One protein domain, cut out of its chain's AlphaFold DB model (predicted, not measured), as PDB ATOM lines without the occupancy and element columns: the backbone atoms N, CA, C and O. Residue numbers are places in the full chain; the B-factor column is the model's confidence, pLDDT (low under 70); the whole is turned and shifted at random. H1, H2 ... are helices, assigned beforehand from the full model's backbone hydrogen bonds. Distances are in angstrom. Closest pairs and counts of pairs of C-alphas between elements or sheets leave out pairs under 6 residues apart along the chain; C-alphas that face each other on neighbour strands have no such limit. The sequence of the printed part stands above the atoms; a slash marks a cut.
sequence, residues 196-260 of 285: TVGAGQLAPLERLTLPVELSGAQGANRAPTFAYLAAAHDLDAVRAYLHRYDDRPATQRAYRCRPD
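This is residues 196 to 260 of the 285 residues of the protein "Integrase" of Burkholderia oklahomensis C6786 (UniProt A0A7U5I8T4). What is seen first? There is little regular structure: a long looping stretch, residues 196 to 233, leads into two short helices, H1 then H2, and residues 223 to 228 stick out. How is it made up? The printed part has 65 residues, all helix by class, with under half in named elements and no named strand. It is flat, 35 by 30 by 16 A, and only just loose, close to compact, with a radius of gyration of the C-alphas of 13.3 A.

Where is H1? Residues 234 to 243, 14.4 A long, from C-alpha 234 at (-34.276, 45.609, 31.430). Where is H2? Residues 249 to 256, 10.3 A long, to C-alpha 256 at (-23.976, 44.737, 20.086).

How do they stand? H1 and H2, a helical hairpin with a tight link, run opposite ways at a shallow tilt of 18 degrees. They only just touch, with 3 pairs of C-alphas within 8 A, the closest those of Leu 242 and Gln 252, 6.5 A apart. And their backbones? In both, every O i to N i+4 pair is within hydrogen-bond range.

How far does it reach? The C-alphas farthest apart, of Thr 225 and Asp 260, are 36.3 A apart; the printed part has no cut. Where is confidence low? Under 70 are 19 residues, among them 196 to 204 and 256 to 260.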
ATOM      1  N   THR A 196     -23.860  56.126  34.533       58.47
ATOM      2  CA  THR A 196     -25.254  56.558  34.433       58.47
ATOM      3  C   THR A 196     -25.362  57.591  33.326       58.47
ATOM      4  O   THR A 196     -24.714  58.636  33.364       58.47
ATOM      5  N   VAL A 197     -26.130  57.262  32.297       58.81
ATOM      6  CA  VAL A 197     -26.218  58.054  31.069       58.81
ATOM      7  C   VAL A 197     -27.426  58.986  31.150       58.81
ATOM      8  O   VAL A 197     -28.544  58.528  31.373       58.81
ATOM      9  N   GLY A 198     -27.206  60.292  30.970       58.25
ATOM     10  CA  GLY A 198     -28.282  61.277  30.814       58.25
ATOM     11  C   GLY A 198     -28.915  61.236  29.416       58.25
ATOM     12  O   GLY A 198     -28.354  60.661  28.482       58.25
ATOM     13  N   ALA A 199     -30.083  61.861  29.249       53.94
ATOM     14  CA  ALA A 199     -30.799  61.880  27.973       53.94
ATOM     15  C   ALA A 199     -29.909  62.393  26.817       53.94
ATOM     16  O   ALA A 199     -29.418  63.518  26.852       53.94
ATOM     17  N   GLY A 200     -29.707  61.559  25.790       56.09
ATOM     18  CA  GLY A 200     -28.944  61.900  24.579       56.09
ATOM     19  C   GLY A 200     -27.456  61.527  24.590       56.09
ATOM     20  O   GLY A 200     -26.778  61.730  23.584       56.09
ATOM     21  N   GLN A 201     -26.938  60.957  25.678       56.72
ATOM     22  CA  GLN A 201     -25.568  60.448  25.737       56.72
ATOM     23  C   GLN A 201     -25.533  58.953  25.358       56.72
ATOM     24  O   GLN A 201     -26.472  58.210  25.627       56.72
ATOM     25  N   LEU A 202     -24.466  58.498  24.693       60.94
ATOM     26  CA  LEU A 202     -24.258  57.085  24.345       60.94
ATOM     27  C   LEU A 202     -23.142  56.505  25.221       60.94
ATOM     28  O   LEU A 202     -22.075  57.110  25.349       60.94
ATOM     29  N   ALA A 203     -23.375  55.328  25.803       63.47
ATOM     30  CA  ALA A 203     -22.362  54.554  26.517       63.47
ATOM     31  C   ALA A 203     -22.363  53.094  26.039       63.47
ATOM     32  O   ALA A 203     -23.409  52.594  25.619       63.47
ATOM     33  N   PRO A 204     -21.215  52.394  26.115       66.88
ATOM     34  CA  PRO A 204     -21.165  50.956  25.870       66.88
ATOM     35  C   PRO A 204     -22.168  50.219  26.760       66.88
ATOM     36  O   PRO A 204     -22.266  50.512  27.953       66.88
ATOM     37  N   LEU A 205     -22.890  49.253  26.190       70.50
ATOM     38  CA  LEU A 205     -23.946  48.502  26.878       70.50
ATOM     39  C   LEU A 205     -23.446  47.828  28.165       70.50
ATOM     40  O   LEU A 205     -24.173  47.698  29.147       70.50
ATOM     41  N   GLU A 206     -22.181  47.425  28.178       66.50
ATOM     42  CA  GLU A 206     -21.552  46.773  29.316       66.50
ATOM     43  C   GLU A 206     -21.301  47.733  30.488       66.50
ATOM     44  O   GLU A 206     -21.241  47.302  31.636       66.50
ATOM     45  N   ARG A 207     -21.227  49.038  30.206       62.44
ATOM     46  CA  ARG A 207     -21.035  50.112  31.191       62.44
ATOM     47  C   ARG A 207     -22.312  50.885  31.479       62.44
ATOM     48  O   ARG A 207     -22.318  51.681  32.406       62.44
ATOM     49  N   LEU A 208     -23.365  50.700  30.691       72.94
ATOM     50  CA  LEU A 208     -24.617  51.416  30.871       72.94
ATOM     51  C   LEU A 208     -25.175  51.122  32.270       72.94
ATOM     52  O   LEU A 208     -25.308  49.966  32.660       72.94
ATOM     53  N   THR A 209     -25.499  52.161  33.029       74.06
ATOM     54  CA  THR A 209     -26.486  52.071  34.104       74.06
ATOM     55  C   THR A 209     -27.616  53.029  33.800       74.06
ATOM     56  O   THR A 209     -27.410  54.156  33.351       74.06
ATOM     57  N   LEU A 210     -28.835  52.539  33.992       72.44
ATOM     58  CA  LEU A 210     -30.039  53.321  33.781       72.44
ATOM     59  C   LEU A 210     -30.446  53.942  35.121       72.44
ATOM     60  O   LEU A 210     -30.361  53.252  36.143       72.44
ATOM     61  N   PRO A 211     -30.886  55.213  35.137       77.19
ATOM     62  CA  PRO A 211     -31.631  55.761  36.265       77.19
ATOM     63  C   PRO A 211     -32.786  54.828  36.653       77.19
ATOM     64  O   PRO A 211     -33.311  54.104  35.800       77.19
ATOM     65  N   VAL A 212     -33.185  54.821  37.927       76.19
ATOM     66  CA  VAL A 212     -34.208  53.888  38.437       76.19
ATOM     67  C   VAL A 212     -35.522  54.002  37.658       76.19
ATOM     68  O   VAL A 212     -36.169  52.991  37.383       76.19
ATOM     69  N   GLU A 213     -35.845  55.208  37.196       78.12
ATOM     70  CA  GLU A 213     -37.021  55.554  36.399       78.12
ATOM     71  C   GLU A 213     -37.012  54.881  35.018       78.12
ATOM     72  O   GLU A 213     -38.067  54.618  34.444       78.12
ATOM     73  N   LEU A 214     -35.823  54.569  34.493       76.88
ATOM     74  CA  LEU A 214     -35.601  53.912  33.202       76.88
ATOM     75  C   LEU A 214     -35.126  52.459  33.350       76.88
ATOM     76  O   LEU A 214     -34.826  51.808  32.355       76.88
ATOM     77  N   SER A 215     -35.046  51.931  34.574       81.19
ATOM     78  CA  SER A 215     -34.541  50.578  34.842       81.19
ATOM     79  C   SER A 215     -35.434  49.465  34.277       81.19
ATOM     80  O   SER A 215     -34.963  48.349  34.041       81.19
ATOM     81  N   GLY A 216     -36.730  49.741  34.103       82.12
ATOM     82  CA  GLY A 216     -37.724  48.753  33.683       82.12
ATOM     83  C   GLY A 216     -38.017  47.676  34.732       82.12
ATOM     84  O   GLY A 216     -38.616  46.650  34.410       82.12
ATOM     85  N   ALA A 217     -37.602  47.868  35.991       81.81
ATOM     86  CA  ALA A 217     -37.856  46.910  37.071       81.81
ATOM     87  C   ALA A 217     -39.363  46.675  37.312       81.81
ATOM     88  O   ALA A 217     -39.772  45.560  37.614       81.81
ATOM     89  N   GLN A 218     -40.185  47.708  37.101       79.25
ATOM     90  CA  GLN A 218     -41.650  47.678  37.238       79.25
ATOM     91  C   GLN A 218     -42.379  47.678  35.876       79.25
ATOM     92  O   GLN A 218     -43.506  48.151  35.761       79.25
ATOM     93  N   GLY A 219     -41.719  47.221  34.805       76.81
ATOM     94  CA  GLY A 219     -42.287  47.239  33.453       76.81
ATOM     95  C   GLY A 219     -43.396  46.198  33.239       76.81
ATOM     96  O   GLY A 219     -43.313  45.079  33.738       76.81
ATOM     97  N   ALA A 220     -44.394  46.525  32.412       76.50
ATOM     98  CA  ALA A 220     -45.538  45.647  32.113       76.50
ATOM     99  C   ALA A 220     -45.165  44.306  31.439       76.50
ATOM    100  O   ALA A 220     -45.938  43.355  31.489       76.50
ATOM    101  N   ASN A 221     -43.976  44.212  30.832       75.06
ATOM    102  CA  ASN A 221     -43.458  42.988  30.204       75.06
ATOM    103  C   ASN A 221     -42.734  42.048  31.191       75.06
ATOM    104  O   ASN A 221     -42.054  41.111  30.765       75.06
ATOM    105  N   ARG A 222     -42.829  42.292  32.503       76.75
ATOM    106  CA  ARG A 222     -42.345  41.367  33.535       76.75
ATOM    107  C   ARG A 222     -43.417  40.329  33.834       76.75
ATOM    108  O   ARG A 222     -44.556  40.673  34.123       76.75
ATOM    109  N   ALA A 223     -43.046  39.055  33.773       74.25
ATOM    110  CA  ALA A 223     -43.937  37.975  34.167       74.25
ATOM    111  C   ALA A 223     -43.984  37.895  35.707       74.25
ATOM    112  O   ALA A 223     -42.948  37.618  36.315       74.25
ATOM    113  N   PRO A 224     -45.143  38.124  36.349       68.62
ATOM    114  CA  PRO A 224     -45.239  38.197  37.809       68.62
ATOM    115  C   PRO A 224     -45.144  36.825  38.492       68.62
ATOM    116  O   PRO A 224     -44.757  36.746  39.652       68.62
ATOM    117  N   THR A 225     -45.486  35.746  37.781       73.25
ATOM    118  CA  THR A 225     -45.594  34.398  38.364       73.25
ATOM    119  C   THR A 225     -44.415  33.493  38.003       73.25
ATOM    120  O   THR A 225     -43.990  32.683  38.819       73.25
ATOM    121  N   PHE A 226     -43.884  33.601  36.780       72.88
ATOM    122  CA  PHE A 226     -42.786  32.754  36.313       72.88
ATOM    123  C   PHE A 226     -41.998  33.429  35.185       72.88
ATOM    124  O   PHE A 226     -42.573  33.785  34.157       72.88
ATOM    125  N   ALA A 227     -40.680  33.559  35.350       73.75
ATOM    126  CA  ALA A 227     -39.783  34.124  34.346       73.75
ATOM    127  C   ALA A 227     -38.725  33.093  33.918       73.75
ATOM    128  O   ALA A 227     -37.972  32.588  34.744       73.75
ATOM    129  N   TYR A 228     -38.623  32.829  32.610       72.50
ATOM    130  CA  TYR A 228     -37.566  31.977  32.033       72.50
ATOM    131  C   TYR A 228     -36.172  32.626  32.071       72.50
ATOM    132  O   TYR A 228     -35.167  31.954  31.853       72.50
ATOM    133  N   LEU A 229     -36.111  33.936  32.319       71.25
ATOM    134  CA  LEU A 229     -34.892  34.728  32.396       71.25
ATOM    135  C   LEU A 229     -34.889  35.461  33.741       71.25
ATOM    136  O   LEU A 229     -35.756  36.300  33.982       71.25
ATOM    137  N   ALA A 230     -33.930  35.145  34.611       70.75
ATOM    138  CA  ALA A 230     -33.781  35.786  35.917       70.75
ATOM    139  C   ALA A 230     -33.149  37.186  35.770       70.75
ATOM    140  O   ALA A 230     -31.980  37.389  36.081       70.75
ATOM    141  N   ALA A 231     -33.917  38.137  35.236       78.06
ATOM    142  CA  ALA A 231     -33.504  39.523  35.027       78.06
ATOM    143  C   ALA A 231     -34.353  40.469  35.890       78.06
ATOM    144  O   ALA A 231     -35.564  40.564  35.694       78.06
ATOM    145  N   ALA A 232     -33.718  41.179  36.827       75.94
ATOM    146  CA  ALA A 232     -34.402  42.118  37.722       75.94
ATOM    147  C   ALA A 232     -34.741  43.455  37.031       75.94
ATOM    148  O   ALA A 232     -35.718  44.115  37.381       75.94
ATOM    149  N   HIS A 233     -33.971  43.834  36.008       83.62
ATOM    150  CA  HIS A 233     -34.119  45.084  35.256       83.62
ATOM    151  C   HIS A 233     -33.913  44.837  33.750       83.62
ATOM    152  O   HIS A 233     -33.362  43.808  33.351       83.62
ATOM    153  N   ASP A 234     -34.312  45.785  32.894       82.38
ATOM    154  CA  ASP A 234     -34.276  45.609  31.430       82.38
ATOM    155  C   ASP A 234     -32.858  45.381  30.917       82.38
ATOM    156  O   ASP A 234     -32.622  44.575  30.016       82.38
ATOM    157  N   LEU A 235     -31.894  46.043  31.546       80.69
ATOM    158  CA  LEU A 235     -30.496  45.884  31.195       80.69
ATOM    159  C   LEU A 235     -29.976  44.463  31.465       80.69
ATOM    160  O   LEU A 235     -29.187  43.947  30.673       80.69
ATOM    161  N   ASP A 236     -30.446  43.803  32.524       77.81
ATOM    162  CA  ASP A 236     -30.085  42.410  32.808       77.81
ATOM    163  C   ASP A 236     -30.694  41.465  31.777       77.81
ATOM    164  O   ASP A 236     -30.042  40.512  31.354       77.81
ATOM    165  N   ALA A 237     -31.907  41.762  31.303       81.94
ATOM    166  CA  ALA A 237     -32.552  40.979  30.257       81.94
ATOM    167  C   ALA A 237     -31.778  41.070  28.932       81.94
ATOM    168  O   ALA A 237     -31.528  40.051  28.284       81.94
ATOM    169  N   VAL A 238     -31.332  42.274  28.553       82.75
ATOM    170  CA  VAL A 238     -30.501  42.483  27.356       82.75
ATOM    171  C   VAL A 238     -29.144  41.785  27.499       82.75
ATOM    172  O   VAL A 238     -28.696  41.119  26.565       82.75
ATOM    173  N   ARG A 239     -28.496  41.885  28.668       81.44
ATOM    174  CA  ARG A 239     -27.222  41.194  28.939       81.44
ATOM    175  C   ARG A 239     -27.379  39.678  28.848       81.44
ATOM    176  O   ARG A 239     -26.612  39.032  28.139       81.44
ATOM    177  N   ALA A 240     -28.399  39.116  29.490       80.31
ATOM    178  CA  ALA A 240     -28.647  37.679  29.477       80.31
ATOM    179  C   ALA A 240     -29.019  37.162  28.073       80.31
ATOM    180  O   ALA A 240     -28.587  36.080  27.678       80.31
ATOM    181  N   TYR A 241     -29.729  37.959  27.265       81.69
ATOM    182  CA  TYR A 241     -29.955  37.648  25.851       81.69
ATOM    183  C   TYR A 241     -28.645  37.595  25.046       81.69
ATOM    184  O   TYR A 241     -28.447  36.680  24.244       81.69
ATOM    185  N   LEU A 242     -27.728  38.542  25.266       80.31
ATOM    186  CA  LEU A 242     -26.446  38.596  24.554       80.31
ATOM    187  C   LEU A 242     -25.453  37.508  24.983       80.31
ATOM    188  O   LEU A 242     -24.643  37.092  24.150       80.31
ATOM    189  N   HIS A 243     -25.530  37.028  26.227       79.50
ATOM    190  CA  HIS A 243     -24.734  35.894  26.718       79.50
ATOM    191  C   HIS A 243     -25.023  34.589  25.965       79.50
ATOM    192  O   HIS A 243     -24.149  33.737  25.836       79.50
ATOM    193  N   ARG A 244     -26.212  34.445  25.364       78.81
ATOM    194  CA  ARG A 244     -26.554  33.278  24.530       78.81
ATOM    195  C   ARG A 244     -25.649  33.114  23.300       78.81
ATOM    196  O   ARG A 244     -25.683  32.068  22.664       78.81
ATOM    197  N   TYR A 245     -24.892  34.147  22.940       79.75
ATOM    198  CA  TYR A 245     -24.038  34.176  21.755       79.75
ATOM    199  C   TYR A 245     -22.541  34.264  22.094       79.75
ATOM    200  O   TYR A 245     -21.756  34.621  21.215       79.75
ATOM    201  N   ASP A 246     -22.133  33.964  23.334       75.25
ATOM    202  CA  ASP A 246     -20.719  33.986  23.754       75.25
ATOM    203  C   ASP A 246     -19.843  33.004  22.941       75.25
ATOM    204  O   ASP A 246     -18.669  33.269  22.695       75.25
ATOM    205  N   ASP A 247     -20.429  31.916  22.429       71.75
ATOM    206  CA  ASP A 247     -19.801  30.941  21.525       71.75
ATOM    207  C   ASP A 247     -19.682  31.438  20.065       71.75
ATOM    208  O   ASP A 247     -19.003  30.824  19.240       71.75
ATOM    209  N   ARG A 248     -20.346  32.549  19.716       81.00
ATOM    210  CA  ARG A 248     -20.484  33.072  18.342       81.00
ATOM    211  C   ARG A 248     -20.120  34.558  18.283       81.00
ATOM    212  O   ARG A 248     -20.996  35.412  18.087       81.00
ATOM    213  N   PRO A 249     -18.819  34.896  18.345       72.00
ATOM    214  CA  PRO A 249     -18.361  36.276  18.507       72.00
ATOM    215  C   PRO A 249     -18.771  37.203  17.351       72.00
ATOM    216  O   PRO A 249     -19.000  38.392  17.563       72.00
ATOM    217  N   ALA A 250     -18.915  36.691  16.122       69.31
ATOM    218  CA  ALA A 250     -19.377  37.485  14.978       69.31
ATOM    219  C   ALA A 250     -20.850  37.925  15.117       69.31
ATOM    220  O   ALA A 250     -21.184  39.083  14.861       69.31
ATOM    221  N   THR A 251     -21.717  37.019  15.570       73.00
ATOM    222  CA  THR A 251     -23.151  37.267  15.781       73.00
ATOM    223  C   THR A 251     -23.375  38.166  16.989       73.00
ATOM    224  O   THR A 251     -24.131  39.133  16.913       73.00
ATOM    225  N   GLN A 252     -22.649  37.908  18.079       73.75
ATOM    226  CA  GLN A 252     -22.696  38.747  19.270       73.75
ATOM    227  C   GLN A 252     -22.267  40.187  18.958       73.75
ATOM    228  O   GLN A 252     -22.950  41.135  19.345       73.75
ATOM    229  N   ARG A 253     -21.190  40.368  18.177       67.81
ATOM    230  CA  ARG A 253     -20.760  41.689  17.690       67.81
ATOM    231  C   ARG A 253     -21.823  42.364  16.826       67.81
ATOM    232  O   ARG A 253     -22.040  43.560  16.985       67.81
ATOM    233  N   ALA A 254     -22.503  41.637  15.940       72.56
ATOM    234  CA  ALA A 254     -23.574  42.205  15.118       72.56
ATOM    235  C   ALA A 254     -24.757  42.713  15.963       72.56
ATOM    236  O   ALA A 254     -25.293  43.783  15.666       72.56
ATOM    237  N   TYR A 255     -25.119  41.995  17.031       70.38
ATOM    238  CA  TYR A 255     -26.184  42.400  17.954       70.38
ATOM    239  C   TYR A 255     -25.778  43.511  18.922       70.38
ATOM    240  O   TYR A 255     -26.608  44.355  19.241       70.38
ATOM    241  N   ARG A 256     -24.501  43.591  19.321       66.88
ATOM    242  CA  ARG A 256     -23.976  44.737  20.086       66.88
ATOM    243  C   ARG A 256     -23.841  46.017  19.248       66.88
ATOM    244  O   ARG A 256     -23.772  47.101  19.809       66.88
ATOM    245  N   CYS A 257     -23.781  45.911  17.917       52.03
ATOM    246  CA  CYS A 257     -23.340  46.994  17.028       52.03
ATOM    247  C   CYS A 257     -24.440  47.568  16.102       52.03
ATOM    248  O   CYS A 257     -24.153  48.041  14.999       52.03
ATOM    249  N   ARG A 258     -25.714  47.573  16.519       44.41
ATOM    250  CA  ARG A 258     -26.774  48.361  15.849       44.41
ATOM    251  C   ARG A 258     -27.610  49.112  16.891       44.41
ATOM    252  O   ARG A 258     -28.167  48.438  17.749       44.41
ATOM    253  N   PRO A 259     -27.697  50.463  16.817       44.06
ATOM    254  CA  PRO A 259     -28.182  51.191  15.634       44.06
ATOM    255  C   PRO A 259     -27.337  52.387  15.118       44.06
ATOM    256  O   PRO A 259     -27.767  53.038  14.168       44.06
ATOM    257  N   ASP A 260     -26.122  52.652  15.604       48.19
ATOM    258  CA  ASP A 260     -25.425  53.925  15.295       48.19
ATOM    259  C   ASP A 260     -25.027  54.123  13.818       48.19
ATOM    260  O   ASP A 260     -25.080  55.230  13.280       48.19
TER     261      ASP A 260